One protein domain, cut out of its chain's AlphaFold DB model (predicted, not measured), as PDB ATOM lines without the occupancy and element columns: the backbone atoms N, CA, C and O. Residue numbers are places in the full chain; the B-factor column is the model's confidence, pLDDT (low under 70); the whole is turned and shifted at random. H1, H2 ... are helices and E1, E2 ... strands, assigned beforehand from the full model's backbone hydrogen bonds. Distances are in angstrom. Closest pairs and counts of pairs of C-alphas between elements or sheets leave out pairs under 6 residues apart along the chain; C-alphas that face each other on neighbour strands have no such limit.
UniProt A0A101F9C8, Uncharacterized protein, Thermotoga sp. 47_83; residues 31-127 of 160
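This is residues 31 to 127 of the 160 residues of an uncharacterized protein of Thermotoga sp. 47_83 (UniProt A0A101F9C8). A twisted sheet of five strands forms a wall, with two helices, H1 and H2, end to end over one face and no named helix on the other. The long hairpin of E2 and E3 makes the longest axis, and its turn at Gln 58 is one end of the whole. The printed part has 97 residues with two named helices and five named strands, in the order E1 E2 E3 E4 H1 H2 E5. The sheet is mixed, in the order E1, E2, E3, E5, E4, with E5 and E4 the parallel pair, and the class is mixed, helices and strands. The whole is compact, with a radius of gyration of the C-alphas of 13.7 A, and elongated, spanning 43 by 27 by 21 A.

In the sheet, E2 is residues 46 to 57, 33.1 A long, and E3 is residues 60 to 70, 32.1 A. E1, residues 32 to 40, is 23.2 A long, begins with C-alpha 32 at (-26.971, -51.041, -3.155) and bends by 58 degrees at residue 36. E4, residues 76 to 84, is 20.5 A long and bends by 55 degrees at residue 79. E5, residues 116 to 121, is 16.4 A long and ends with C-alpha 121 at (-31.104, -39.360, 3.969). H1, residues 94 to 105, is 16.7 A long and begins with C-alpha 94 at (-34.514, -52.607, 14.934). H2, residues 108 to 113, is 8.7 A long.

E1, E2 and E3 form a meander, each strand the antiparallel neighbour of the one before; E1 and E2 are a hairpin, and so are E2 and E3. N 34 and O 51 are 2.9 A apart across E1 and E2, and N 50 and O 66 are 2.8 A apart across E2 and E3. E5 is antiparallel to E3, with N 67 and O 120 at 2.8 A. E4 is parallel to E5, with N 83 and O 119 at 2.8 A. E4, H1, H2 and E5 make a strand-helix-strand unit, two parallel neighbour strands with helices between them. H1 and H2 lie on the same face, two layers with the sheet. H1 is over E2 and E3 at a height over the sheet of 8.7 A and runs slantwise to the strands, at 57 degrees to E2 on the local plane; its closest C-alphas to E3 are those of Gly 67 and Val 104, 6.0 A. H2 is over E5 at a height over the sheet of 7.6 A, and the C-alphas of Ala 111 and Phe 118 are the closest, 5.3 A. H1 and H2 meet only through their link. Every O i to N i+4 pair is within hydrogen-bond range in H2, and 7 of 8 are in H1.

The C-alphas farthest apart are those of Asp 43 and Gln 58, 44.8 A. The printed part has no cut. No link is long; E4 to H1, with 9 residues between, is short but not tight. The mean pLDDT of the printed part is 94.1, and no printed residue is under 70.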
ATOM      1  N   PRO A  31     -24.227 -47.701  -5.364       80.69
ATOM      2  CA  PRO A  31     -25.007 -47.922  -4.161       80.69
ATOM      3  C   PRO A  31     -25.946 -49.119  -4.353       80.69
ATOM      4  O   PRO A  31     -26.598 -49.272  -5.388       80.69
ATOM      5  N   VAL A  32     -26.009 -49.957  -3.329       90.44
ATOM      6  CA  VAL A  32     -26.971 -51.041  -3.155       90.44
ATOM      7  C   VAL A  32     -27.989 -50.585  -2.116       90.44
ATOM      8  O   VAL A  32     -27.622 -49.931  -1.139       90.44
ATOM      9  N   TYR A  33     -29.258 -50.918  -2.335       93.75
ATOM     10  CA  TYR A  33     -30.353 -50.586  -1.431       93.75
ATOM     11  C   TYR A  33     -31.018 -51.863  -0.933       93.75
ATOM     12  O   TYR A  33     -31.376 -52.732  -1.728       93.75
ATOM     13  N   GLU A  34     -31.198 -51.952   0.376       95.88
ATOM     14  CA  GLU A  34     -31.924 -53.023   1.052       95.88
ATOM     15  C   GLU A  34     -33.134 -52.419   1.764       95.88
ATOM     16  O   GLU A  34     -32.986 -51.479   2.546       95.88
ATOM     17  N   THR A  35     -34.335 -52.927   1.488       97.81
ATOM     18  CA  THR A  35     -35.549 -52.483   2.181       97.81
ATOM     19  C   THR A  35     -35.605 -53.106   3.566       97.81
ATOM     20  O   THR A  35     -35.719 -54.322   3.687       97.81
ATOM     21  N   ILE A  36     -35.565 -52.267   4.599       98.12
ATOM     22  CA  ILE A  36     -35.641 -52.689   6.001       98.12
ATOM     23  C   ILE A  36     -37.083 -52.615   6.500       98.12
ATOM     24  O   ILE A  36     -37.573 -53.543   7.136       98.12
ATOM     25  N   ILE A  37     -37.782 -51.523   6.173       98.38
ATOM     26  CA  ILE A  37     -39.186 -51.314   6.536       98.38
ATOM     27  C   ILE A  37     -39.959 -50.895   5.288       98.38
ATOM     28  O   ILE A  37     -39.504 -50.048   4.522       98.38
ATOM     29  N   ALA A  38     -41.148 -51.465   5.117       98.38
ATOM     30  CA  ALA A  38     -42.160 -51.009   4.173       98.38
ATOM     31  C   ALA A  38     -43.502 -50.968   4.907       98.38
ATOM     32  O   ALA A  38     -43.912 -51.957   5.517       98.38
ATOM     33  N   THR A  39     -44.170 -49.820   4.895       98.12
ATOM     34  CA  THR A  39     -45.447 -49.633   5.584       98.12
ATOM     35  C   THR A  39     -46.365 -48.711   4.794       98.12
ATOM     36  O   THR A  39     -45.909 -47.932   3.958       98.12
ATOM     37  N   THR A  40     -47.661 -48.798   5.069       98.12
ATOM     38  CA  THR A  40     -48.688 -47.965   4.443       98.12
ATOM     39  C   THR A  40     -49.577 -47.383   5.532       98.12
ATOM     40  O   THR A  40     -50.007 -48.101   6.439       98.12
ATOM     41  N   THR A  41     -49.838 -46.079   5.472       96.44
ATOM     42  CA  THR A  41     -50.746 -45.403   6.407       96.44
ATOM     43  C   THR A  41     -52.202 -45.783   6.119       96.44
ATOM     44  O   THR A  41     -52.527 -46.351   5.077       96.44
ATOM     45  N   GLN A  42     -53.117 -45.442   7.030       95.38
ATOM     46  CA  GLN A  42     -54.555 -45.638   6.792       95.38
ATOM     47  C   GLN A  42     -55.071 -44.816   5.600       95.38
ATOM     48  O   GLN A  42     -56.005 -45.240   4.925       95.38
ATOM     49  N   ASP A  43     -54.419 -43.687   5.312       94.88
ATOM     50  CA  ASP A  43     -54.742 -42.800   4.192       94.88
ATOM     51  C   ASP A  43     -54.118 -43.261   2.861       94.88
ATOM     52  O   ASP A  43     -54.259 -42.577   1.844       94.88
ATOM     53  N   GLY A  44     -53.413 -44.401   2.856       97.25
ATOM     54  CA  GLY A  44     -52.783 -44.980   1.670       97.25
ATOM     55  C   GLY A  44     -51.410 -44.403   1.314       97.25
ATOM     56  O   GLY A  44     -50.953 -44.623   0.199       97.25
ATOM     57  N   ASP A  45     -50.759 -43.658   2.212       98.25
ATOM     58  CA  ASP A  45     -49.394 -43.167   1.981       98.25
ATOM     59  C   ASP A  45     -48.397 -44.307   2.197       98.25
ATOM     60  O   ASP A  45     -48.423 -44.965   3.240       98.25
ATOM     61  N   GLU A  46     -47.500 -44.536   1.245       98.62
ATOM     62  CA  GLU A  46     -46.473 -45.574   1.344       98.62
ATOM     63  C   GLU A  46     -45.179 -44.977   1.905       98.62
ATOM     64  O   GLU A  46     -44.719 -43.920   1.466       98.62
ATOM     65  N   ILE A  47     -44.578 -45.651   2.886       98.62
ATOM     66  CA  ILE A  47     -43.331 -45.226   3.520       98.62
ATOM     67  C   ILE A  47     -42.351 -46.396   3.538       98.62
ATOM     68  O   ILE A  47     -42.670 -47.490   4.012       98.62
ATOM     69  N   TYR A  48     -41.135 -46.144   3.063       98.69
ATOM     70  CA  TYR A  48     -40.046 -47.112   3.037       98.69
ATOM     71  C   TYR A  48     -38.851 -46.601   3.820       98.69
ATOM     72  O   TYR A  48     -38.467 -45.443   3.678       98.69
ATOM     73  N   ILE A  49     -38.222 -47.495   4.577       98.44
ATOM     74  CA  ILE A  49     -36.900 -47.281   5.157       98.44
ATOM     75  C   ILE A  49     -35.943 -48.264   4.510       98.44
ATOM     76  O   ILE A  49     -36.115 -49.481   4.609       98.44
ATOM     77  N   LEU A  50     -34.938 -47.720   3.840       97.75
ATOM     78  CA  LEU A  50     -33.906 -48.463   3.145       97.75
ATOM     79  C   LEU A  50     -32.564 -48.278   3.849       97.75
ATOM     80  O   LEU A  50     -32.259 -47.209   4.383       97.75
ATOM     81  N   LYS A  51     -31.716 -49.293   3.757       95.69
ATOM     82  CA  LYS A  51     -30.280 -49.189   3.984       95.69
ATOM     83  C   LYS A  51     -29.592 -49.032   2.635       95.69
ATOM     84  O   LYS A  51     -29.692 -49.909   1.783       95.69
ATOM     85  N   SER A  52     -28.887 -47.924   2.438       93.50
ATOM     86  CA  SER A  52     -28.011 -47.712   1.286       93.50
ATOM     87  C   SER A  52     -26.573 -48.020   1.676       93.50
ATOM     88  O   SER A  52     -26.089 -47.466   2.655       93.50
ATOM     89  N   TYR A  53     -25.881 -48.887   0.944       90.50
ATOM     90  CA  TYR A  53     -24.483 -49.258   1.195       90.50
ATOM     91  C   TYR A  53     -23.761 -49.570  -0.124       90.50
ATOM     92  O   TYR A  53     -24.334 -49.425  -1.195       90.50
ATOM     93  N   GLY A  54     -22.486 -49.959  -0.085       82.25
ATOM     94  CA  GLY A  54     -21.689 -50.301  -1.277       82.25
ATOM     95  C   GLY A  54     -20.447 -49.430  -1.455       82.25
ATOM     96  O   GLY A  54     -19.450 -49.884  -2.013       82.25
ATOM     97  N   MET A  55     -20.442 -48.236  -0.861       81.69
ATOM     98  CA  MET A  55     -19.243 -47.409  -0.772       81.69
ATOM     99  C   MET A  55     -18.325 -47.899   0.347       81.69
ATOM    100  O   MET A  55     -18.748 -48.043   1.492       81.69
ATOM    101  N   ASN A  56     -17.055 -48.118   0.019       83.44
ATOM    102  CA  ASN A  56     -16.014 -48.482   0.973       83.44
ATOM    103  C   ASN A  56     -14.941 -47.394   1.007       83.44
ATOM    104  O   ASN A  56     -14.438 -46.981  -0.035       83.44
ATOM    105  N   TRP A  57     -14.572 -46.957   2.205       85.19
ATOM    106  CA  TRP A  57     -13.442 -46.059   2.428       85.19
ATOM    107  C   TRP A  57     -12.449 -46.760   3.346       85.19
ATOM    108  O   TRP A  57     -12.813 -47.110   4.462       85.19
ATOM    109  N   GLN A  58     -11.219 -47.002   2.885       85.56
ATOM    110  CA  GLN A  58     -10.158 -47.627   3.694       85.56
ATOM    111  C   GLN A  58     -10.611 -48.919   4.411       85.56
ATOM    112  O   GLN A  58     -10.356 -49.123   5.595       85.56
ATOM    113  N   ASN A  59     -11.322 -49.793   3.685       85.75
ATOM    114  CA  ASN A  59     -11.940 -51.036   4.185       85.75
ATOM    115  C   ASN A  59     -13.080 -50.855   5.208       85.75
ATOM    116  O   ASN A  59     -13.546 -51.829   5.794       85.75
ATOM    117  N   ILE A  60     -13.563 -49.630   5.406       87.00
ATOM    118  CA  ILE A  60     -14.743 -49.324   6.214       87.00
ATOM    119  C   ILE A  60     -15.941 -49.188   5.275       87.00
ATOM    120  O   ILE A  60     -16.007 -48.269   4.454       87.00
ATOM    121  N   GLN A  61     -16.907 -50.094   5.429       87.56
ATOM    122  CA  GLN A  61     -18.165 -50.061   4.691       87.56
ATOM    123  C   GLN A  61     -19.035 -48.905   5.184       87.56
ATOM    124  O   GLN A  61     -19.472 -48.853   6.343       87.56
ATOM    125  N   TRP A  62     -19.308 -47.971   4.282       88.06
ATOM    126  CA  TRP A  62     -20.247 -46.890   4.527       88.06
ATOM    127  C   TRP A  62     -21.657 -47.375   4.240       88.06
ATOM    128  O   TRP A  62     -21.883 -48.173   3.322       88.06
ATOM    129  N   PHE A  63     -22.587 -46.886   5.051       90.94
ATOM    130  CA  PHE A  63     -24.005 -47.058   4.825       90.94
ATOM    131  C   PHE A  63     -24.773 -45.846   5.350       90.94
ATOM    132  O   PHE A  63     -24.318 -45.172   6.273       90.94
ATOM    133  N   HIS A  64     -25.951 -45.622   4.782       92.94
ATOM    134  CA  HIS A  64     -26.888 -44.574   5.161       92.94
ATOM    135  C   HIS A  64     -28.293 -45.150   5.277       92.94
ATOM    136  O   HIS A  64     -28.661 -46.053   4.519       92.94
ATOM    137  N   ARG A  65     -29.099 -44.604   6.182       95.94
ATOM    138  CA  ARG A  65     -30.546 -44.826   6.171       95.94
ATOM    139  C   ARG A  65     -31.199 -43.874   5.172       95.94
ATOM    140  O   ARG A  65     -30.885 -42.685   5.153       95.94
ATOM    141  N   VAL A  66     -32.104 -44.394   4.350       97.25
ATOM    142  CA  VAL A  66     -32.865 -43.621   3.361       97.25
ATOM    143  C   VAL A  66     -34.351 -43.845   3.596       97.25
ATOM    144  O   VAL A  66     -34.834 -44.967   3.492       97.25
ATOM    145  N   GLY A  67     -35.067 -42.781   3.931       98.19
ATOM    146  CA  GLY A  67     -36.513 -42.767   4.072       98.19
ATOM    147  C   GLY A  67     -37.153 -42.275   2.788       98.19
ATOM    148  O   GLY A  67     -36.695 -41.287   2.222       98.19
ATOM    149  N   ILE A  68     -38.198 -42.948   2.322       98.56
ATOM    150  CA  ILE A  68     -38.960 -42.545   1.141       98.56
ATOM    151  C   ILE A  68     -40.427 -42.487   1.526       98.56
ATOM    152  O   ILE A  68     -40.970 -43.474   2.015       98.56
ATOM    153  N   ILE A  69     -41.058 -41.348   1.265       98.75
ATOM    154  CA  ILE A  69     -42.498 -41.146   1.395       98.75
ATOM    155  C   ILE A  69     -43.083 -40.998  -0.004       98.75
ATOM    156  O   ILE A  69     -42.682 -40.106  -0.759       98.75
ATOM    157  N   LEU A  70     -44.050 -41.850  -0.331       98.50
ATOM    158  CA  LEU A  70     -44.927 -41.709  -1.486       98.50
ATOM    159  C   LEU A  70     -46.323 -41.347  -0.957       98.50
ATOM    160  O   LEU A  70     -47.016 -42.214  -0.421       98.50
ATOM    161  N   PRO A  71     -46.730 -40.070  -1.040       98.31
ATOM    162  CA  PRO A  71     -48.026 -39.651  -0.525       98.31
ATOM    163  C   PRO A  71     -49.151 -40.223  -1.397       98.31
ATOM    164  O   PRO A  71     -48.985 -40.398  -2.607       98.31
ATOM    165  N   SER A  72     -50.322 -40.482  -0.818       98.19
ATOM    166  CA  SER A  72     -51.443 -41.090  -1.550       98.19
ATOM    167  C   SER A  72     -52.000 -40.208  -2.675       98.19
ATOM    168  O   SER A  72     -52.604 -40.710  -3.622       98.19
ATOM    169  N   ASN A  73     -51.744 -38.898  -2.618       98.06
ATOM    170  CA  ASN A  73     -52.065 -37.916  -3.654       98.06
ATOM    171  C   ASN A  73     -50.876 -37.584  -4.584       98.06
ATOM    172  O   ASN A  73     -50.840 -36.500  -5.157       98.06
ATOM    173  N   LEU A  74     -49.899 -38.488  -4.745       97.81
ATOM    174  CA  LEU A  74     -48.728 -38.280  -5.609       97.81
ATOM    175  C   LEU A  74     -49.117 -37.950  -7.064       97.81
ATOM    176  O   LEU A  74     -49.604 -38.805  -7.810       97.81
ATOM    177  N   ASN A  75     -48.795 -36.732  -7.494       98.12
ATOM    178  CA  ASN A  75     -49.068 -36.210  -8.832       98.12
ATOM    179  C   ASN A  75     -47.767 -35.986  -9.622       98.12
ATOM    180  O   ASN A  75     -47.648 -36.395 -10.780       98.12
ATOM    181  N   TYR A  76     -46.740 -35.428  -8.975       97.44
ATOM    182  CA  TYR A  76     -45.445 -35.153  -9.596       97.44
ATOM    183  C   TYR A  76     -44.465 -36.308  -9.374       97.44
ATOM    184  O   TYR A  76     -43.831 -36.421  -8.329       97.44
ATOM    185  N   LYS A  77     -44.326 -37.172 -10.386       94.75
ATOM    186  CA  LYS A  77     -43.479 -38.386 -10.340       94.75
ATOM    187  C   LYS A  77     -42.055 -38.179 -10.867       94.75
ATOM    188  O   LYS A  77     -41.248 -39.101 -10.840       94.75
ATOM    189  N   ASP A  78     -41.765 -36.993 -11.391       95.38
ATOM    190  CA  ASP A  78     -40.487 -36.610 -12.004       95.38
ATOM    191  C   ASP A  78     -39.560 -35.845 -11.044       95.38
ATOM    192  O   ASP A  78     -38.429 -35.519 -11.402       95.38
ATOM    193  N   ARG A  79     -40.039 -35.537  -9.835       92.12
ATOM    194  CA  ARG A  79     -39.338 -34.733  -8.833       92.12
ATOM    195  C   ARG A  79     -39.620 -35.249  -7.431       92.12
ATOM    196  O   ARG A  79     -40.665 -35.834  -7.171       92.12
ATOM    197  N   ALA A  80     -38.693 -34.977  -6.527       95.69
ATOM    198  CA  ALA A  80     -38.832 -35.291  -5.118       95.69
ATOM    199  C   ALA A  80     -38.178 -34.195  -4.278       95.69
ATOM    200  O   ALA A  80     -37.228 -33.542  -4.722       95.69
ATOM    201  N   PHE A  81     -38.654 -34.030  -3.050       96.56
ATOM    202  CA  PHE A  81     -37.888 -33.339  -2.025       96.56
ATOM    203  C   PHE A  81     -36.769 -34.250  -1.550       96.56
ATOM    204  O   PHE A  81     -36.979 -35.440  -1.323       96.56
ATOM    205  N   PHE A  82     -35.581 -33.679  -1.397       95.88
ATOM    206  CA  PHE A  82     -34.416 -34.390  -0.904       95.88
ATOM    207  C   PHE A  82     -33.892 -33.671   0.330       95.88
ATOM    208  O   PHE A  82     -33.378 -32.555   0.237       95.88
ATOM    209  N   PHE A  83     -34.057 -34.305   1.484       94.88
ATOM    210  CA  PHE A  83     -33.646 -33.774   2.769       94.88
ATOM    211  C   PHE A  83     -32.524 -34.630   3.341       94.88
ATOM    212  O   PHE A  83     -32.717 -35.788   3.705       94.88
ATOM    213  N   ILE A  84     -31.327 -34.054   3.405       92.25
ATOM    214  CA  ILE A  84     -30.202 -34.675   4.096       92.25
ATOM    215  C   ILE A  84     -30.290 -34.246   5.551       92.25
ATOM    216  O   ILE A  84     -30.140 -33.062   5.859       92.25
ATOM    217  N   THR A  85     -30.528 -35.202   6.439       87.44
ATOM    218  CA  THR A  85     -30.393 -34.945   7.867       87.44
ATOM    219  C   THR A  85     -28.946 -35.141   8.273       87.44
ATOM    220  O   THR A  85     -28.203 -35.923   7.674       87.44
ATOM    221  N   GLY A  86     -28.566 -34.493   9.368       83.75
ATOM    222  CA  GLY A  86     -27.391 -34.922  10.102       83.75
ATOM    223  C   GLY A  86     -27.629 -36.285  10.752       83.75
ATOM    224  O   GLY A  86     -28.588 -37.017  10.476       83.75
ATOM    225  N   GLY A  87     -26.769 -36.602  11.701       80.19
ATOM    226  CA  GLY A  87     -26.947 -37.762  12.545       80.19
ATOM    227  C   GLY A  87     -25.629 -38.432  12.823       80.19
ATOM    228  O   GLY A  87     -24.540 -37.912  12.579       80.19
ATOM    229  N   SER A  88     -25.722 -39.597  13.431       83.12
ATOM    230  CA  SER A  88     -24.546 -40.390  13.713       83.12
ATOM    231  C   SER A  88     -24.923 -41.838  13.659       83.12
ATOM    232  O   SER A  88     -25.913 -42.245  14.276       83.12
ATOM    233  N   ARG A  89     -24.080 -42.604  12.981       86.88
ATOM    234  CA  ARG A  89     -24.184 -44.044  12.975       86.88
ATOM    235  C   ARG A  89     -24.119 -44.566  14.393       86.88
ATOM    236  O   ARG A  89     -23.269 -44.180  15.201       86.88
ATOM    237  N   LYS A  90     -25.048 -45.466  14.664       87.94
ATOM    238  CA  LYS A  90     -25.091 -46.275  15.871       87.94
ATOM    239  C   LYS A  90     -24.976 -47.734  15.457       87.94
ATOM    240  O   LYS A  90     -24.882 -48.054  14.271       87.94
ATOM    241  N   GLU A  91     -24.945 -48.601  16.453       89.56
ATOM    242  CA  GLU A  91     -25.124 -50.025  16.224       89.56
ATOM    243  C   GLU A  91     -26.445 -50.271  15.487       89.56
ATOM    244  O   GLU A  91     -27.486 -49.711  15.840       89.56
ATOM    245  N   GLU A  92     -26.369 -51.079  14.436       91.56
ATOM    246  CA  GLU A  92     -27.507 -51.420  13.599       91.56
ATOM    247  C   GLU A  92     -28.413 -52.410  14.340       91.56
ATOM    248  O   GLU A  92     -28.007 -53.526  14.657       91.56
ATOM    249  N   ASN A  93     -29.638 -51.988  14.640       94.75
ATOM    250  CA  ASN A  93     -30.675 -52.805  15.267       94.75
ATOM    251  C   ASN A  93     -32.065 -52.276  14.883       94.75
ATOM    252  O   ASN A  93     -32.180 -51.214  14.275       94.75
ATOM    253  N   GLU A  94     -33.126 -52.994  15.250       94.69
ATOM    254  CA  GLU A  94     -34.514 -52.607  14.934       94.69
ATOM    255  C   GLU A  94     -34.830 -51.178  15.394       94.69
ATOM    256  O   GLU A  94     -35.240 -50.337  14.595       94.69
ATOM    257  N   ARG A  95     -34.489 -50.847  16.646       95.94
ATOM    258  CA  ARG A  95     -34.726 -49.517  17.224       95.94
ATOM    259  C   ARG A  95     -34.062 -48.390  16.424       95.94
ATOM    260  O   ARG A  95     -34.592 -47.283  16.388       95.94
ATOM    261  N   TYR A  96     -32.904 -48.646  15.818       95.50
ATOM    262  CA  TYR A  96     -32.186 -47.682  14.986       95.50
ATOM    263  C   TYR A  96     -32.955 -47.317  13.708       95.50
ATOM    264  O   TYR A  96     -32.902 -46.166  13.264       95.50
ATOM    265  N   TYR A  97     -33.682 -48.270  13.129       96.62
ATOM    266  CA  TYR A  97     -34.525 -48.044  11.956       96.62
ATOM    267  C   TYR A  97     -35.912 -47.528  12.332       96.62
ATOM    268  O   TYR A  97     -36.402 -46.610  11.679       96.62
ATOM    269  N   ASP A  98     -36.497 -48.026  13.420       97.12
ATOM    270  CA  ASP A  98     -37.796 -47.558  13.908       97.12
ATOM    271  C   ASP A  98     -37.750 -46.081  14.299       97.12
ATOM    272  O   ASP A  98     -38.643 -45.319  13.943       97.12
ATOM    273  N   SER A  99     -36.681 -45.629  14.972       95.69
ATOM    274  CA  SER A  99     -36.556 -44.205  15.305       95.69
ATOM    275  C   SER A  99     -36.469 -43.337  14.052       95.69
ATOM    276  O   SER A  99     -37.023 -42.248  14.016       95.69
ATOM    277  N   PHE A 100     -35.793 -43.834  13.013       96.88
ATOM    278  CA  PHE A 100     -35.685 -43.119  11.746       96.88
ATOM    279  C   PHE A 100     -37.012 -43.068  10.995       96.88
ATOM    280  O   PHE A 100     -37.310 -42.063  10.364       96.88
ATOM    281  N   LEU A 101     -37.822 -44.127  11.068       97.75
ATOM    282  CA  LEU A 101     -39.173 -44.118  10.517       97.75
ATOM    283  C   LEU A 101     -40.022 -42.997  11.124       97.75
ATOM    284  O   LEU A 101     -40.744 -42.329  10.386       97.75
ATOM    285  N   GLU A 102     -39.933 -42.782  12.436       96.81
ATOM    286  CA  GLU A 102     -40.652 -41.687  13.094       96.81
ATOM    287  C   GLU A 102     -40.150 -40.316  12.617       96.81
ATOM    288  O   GLU A 102     -40.971 -39.511  12.184       96.81
ATOM    289  N   ASP A 103     -38.829 -40.099  12.546       95.12
ATOM    290  CA  ASP A 103     -38.240 -38.866  11.987       95.12
ATOM    291  C   ASP A 103     -38.694 -38.623  10.527       95.12
ATOM    292  O   ASP A 103     -38.981 -37.502  10.104       95.12
ATOM    293  N   VAL A 104     -38.792 -39.688   9.723       97.50
ATOM    294  CA  VAL A 104     -39.274 -39.620   8.335       97.50
ATOM    295  C   VAL A 104     -40.745 -39.210   8.297       97.50
ATOM    296  O   VAL A 104     -41.099 -38.304   7.543       97.50
ATOM    297  N   LYS A 105     -41.602 -39.815   9.129       97.12
ATOM    298  CA  LYS A 105     -43.046 -39.518   9.178       97.12
ATOM    299  C   LYS A 105     -43.351 -38.051   9.477       97.12
ATOM    300  O   LYS A 105     -44.362 -37.551   8.986       97.12
ATOM    301  N   GLU A 106     -42.478 -37.338  10.194       95.88
ATOM    302  CA  GLU A 106     -42.627 -35.894  10.439       95.88
ATOM    303  C   GLU A 106     -42.688 -35.063   9.144       95.88
ATOM    304  O   GLU A 106     -43.231 -33.959   9.139       95.88
ATOM    305  N   ASN A 107     -42.192 -35.601   8.026       96.81
ATOM    306  CA  ASN A 107     -42.159 -34.937   6.723       96.81
ATOM    307  C   ASN A 107     -43.323 -35.339   5.795       96.81
ATOM    308  O   ASN A 107     -43.425 -34.827   4.678       96.81
ATOM    309  N   LEU A 108     -44.230 -36.225   6.235       97.44
ATOM    310  CA  LEU A 108     -45.353 -36.706   5.417       97.44
ATOM    311  C   LEU A 108     -46.263 -35.567   4.939       97.44
ATOM    312  O   LEU A 108     -46.729 -35.580   3.801       97.44
ATOM    313  N   TRP A 109     -46.493 -34.562   5.783       96.94
ATOM    314  CA  TRP A 109     -47.325 -33.416   5.415       96.94
ATOM    315  C   TRP A 109     -46.731 -32.629   4.241       96.94
ATOM    316  O   TRP A 109     -47.483 -32.174   3.387       96.94
ATOM    317  N   VAL A 110     -45.398 -32.525   4.147       97.44
ATOM    318  CA  VAL A 110     -44.725 -31.858   3.023       97.44
ATOM    319  C   VAL A 110     -44.958 -32.649   1.741       97.44
ATOM    320  O   VAL A 110     -45.328 -32.078   0.721       97.44
ATOM    321  N   ALA A 111     -44.797 -33.973   1.798       97.94
ATOM    322  CA  ALA A 111     -45.052 -34.836   0.648       97.94
ATOM    323  C   ALA A 111     -46.488 -34.655   0.121       97.94
ATOM    324  O   ALA A 111     -46.690 -34.471  -1.080       97.94
ATOM    325  N   LYS A 112     -47.474 -34.638   1.030       97.88
ATOM    326  CA  LYS A 112     -48.894 -34.461   0.695       97.88
ATOM    327  C   LYS A 112     -49.204 -33.070   0.143       97.88
ATOM    328  O   LYS A 112     -49.885 -32.981  -0.874       97.88
ATOM    329  N   GLU A 113     -48.695 -32.007   0.766       98.00
ATOM    330  CA  GLU A 113     -48.941 -30.618   0.343       98.00
ATOM    331  C   GLU A 113     -48.427 -30.350  -1.075       98.00
ATOM    332  O   GLU A 113     -49.060 -29.652  -1.863       98.00
ATOM    333  N   PHE A 114     -47.281 -30.935  -1.422       97.38
ATOM    334  CA  PHE A 114     -46.651 -30.734  -2.724       97.38
ATOM    335  C   PHE A 114     -46.933 -31.854  -3.732       97.38
ATOM    336  O   PHE A 114     -46.395 -31.806  -4.840       97.38
ATOM    337  N   GLU A 115     -47.751 -32.849  -3.370       98.00
ATOM    338  CA  GLU A 115     -48.123 -33.987  -4.224       98.00
ATOM    339  C   GLU A 115     -46.902 -34.681  -4.862       98.00
ATOM    340  O   GLU A 115     -46.931 -35.103  -6.024       98.00
ATOM    341  N   ALA A 116     -45.798 -34.752  -4.119       98.44
ATOM    342  CA  ALA A 116     -44.495 -35.204  -4.594       98.44
ATOM    343  C   ALA A 116     -43.825 -36.101  -3.550       98.44
ATOM    344  O   ALA A 116     -44.073 -35.982  -2.349       98.44
ATOM    345  N   SER A 117     -42.942 -36.992  -3.997       98.31
ATOM    346  CA  SER A 117     -42.182 -37.843  -3.082       98.31
ATOM    347  C   SER A 117     -41.280 -37.013  -2.166       98.31
ATOM    348  O   SER A 117     -40.711 -36.001  -2.584       98.31
ATOM    349  N   PHE A 118     -41.093 -37.474  -0.931       98.31
ATOM    350  CA  PHE A 118     -40.154 -36.873   0.017       98.31
ATOM    351  C   PHE A 118     -39.125 -37.915   0.442       98.31
ATOM    352  O   PHE A 118     -39.482 -39.000   0.899       98.31
ATOM    353  N   ILE A 119     -37.848 -37.596   0.258       98.12
ATOM    354  CA  ILE A 119     -36.727 -38.496   0.514       98.12
ATOM    355  C   ILE A 119     -35.880 -37.903   1.634       98.12
ATOM    356  O   ILE A 119     -35.409 -36.772   1.529       98.12
ATOM    357  N   VAL A 120     -35.656 -38.689   2.680       97.31
ATOM    358  CA  VAL A 120     -34.805 -38.346   3.820       97.31
ATOM    359  C   VAL A 120     -33.549 -39.202   3.761       97.31
ATOM    360  O   VAL A 120     -33.652 -40.420   3.653       97.31
ATOM    361  N   VAL A 121     -32.364 -38.611   3.857       95.31
ATOM    362  CA  VAL A 121     -31.104 -39.360   3.969       95.31
ATOM    363  C   VAL A 121     -30.452 -39.029   5.295       95.31
ATOM    364  O   VAL A 121     -30.054 -37.890   5.521       95.31
ATOM    365  N   GLY A 122     -30.359 -40.036   6.157       93.38
ATOM    366  CA  GLY A 122     -29.707 -39.938   7.451       93.38
ATOM    367  C   GLY A 122     -28.270 -40.432   7.427       93.38
ATOM    368  O   GLY A 122     -27.774 -40.983   6.442       93.38
ATOM    369  N   ASP A 123     -27.607 -40.279   8.570       91.31
ATOM    370  CA  ASP A 123     -26.237 -40.756   8.788       91.31
ATOM    371  C   ASP A 123     -25.222 -40.089   7.857       91.31
ATOM    372  O   ASP A 123     -24.250 -40.710   7.424       91.31
ATOM    373  N   VAL A 124     -25.474 -38.824   7.516       87.88
ATOM    374  CA  VAL A 124     -24.552 -37.982   6.762       87.88
ATOM    375  C   VAL A 124     -23.929 -36.972   7.734       87.88
ATOM    376  O   VAL A 124     -24.673 -36.240   8.385       87.88
ATOM    377  N   PRO A 125     -22.591 -36.929   7.863       86.25
ATOM    378  CA  PRO A 125     -21.610 -37.846   7.268       86.25
ATOM    379  C   PRO A 125     -21.601 -39.236   7.947       86.25
ATOM    380  O   PRO A 125     -22.133 -39.420   9.043       86.25
ATOM    381  N   ASN A 126     -20.951 -40.225   7.314       87.25
ATOM    382  CA  ASN A 126     -20.827 -41.597   7.832       87.25
ATOM    383  C   ASN A 126     -19.848 -41.649   9.026       87.25
ATOM    384  O   ASN A 126     -18.697 -42.059   8.885       87.25
ATOM    385  N   GLN A 127     -20.310 -41.216  10.199       89.38
ATOM    386  CA  GLN A 127     -19.517 -41.058  11.420       89.38
ATOM    387  C   GLN A 127     -20.279 -41.580  12.656       89.38
ATOM    388  O   GLN A 127     -21.510 -41.650  12.615       89.38
TER     389      GLN A 127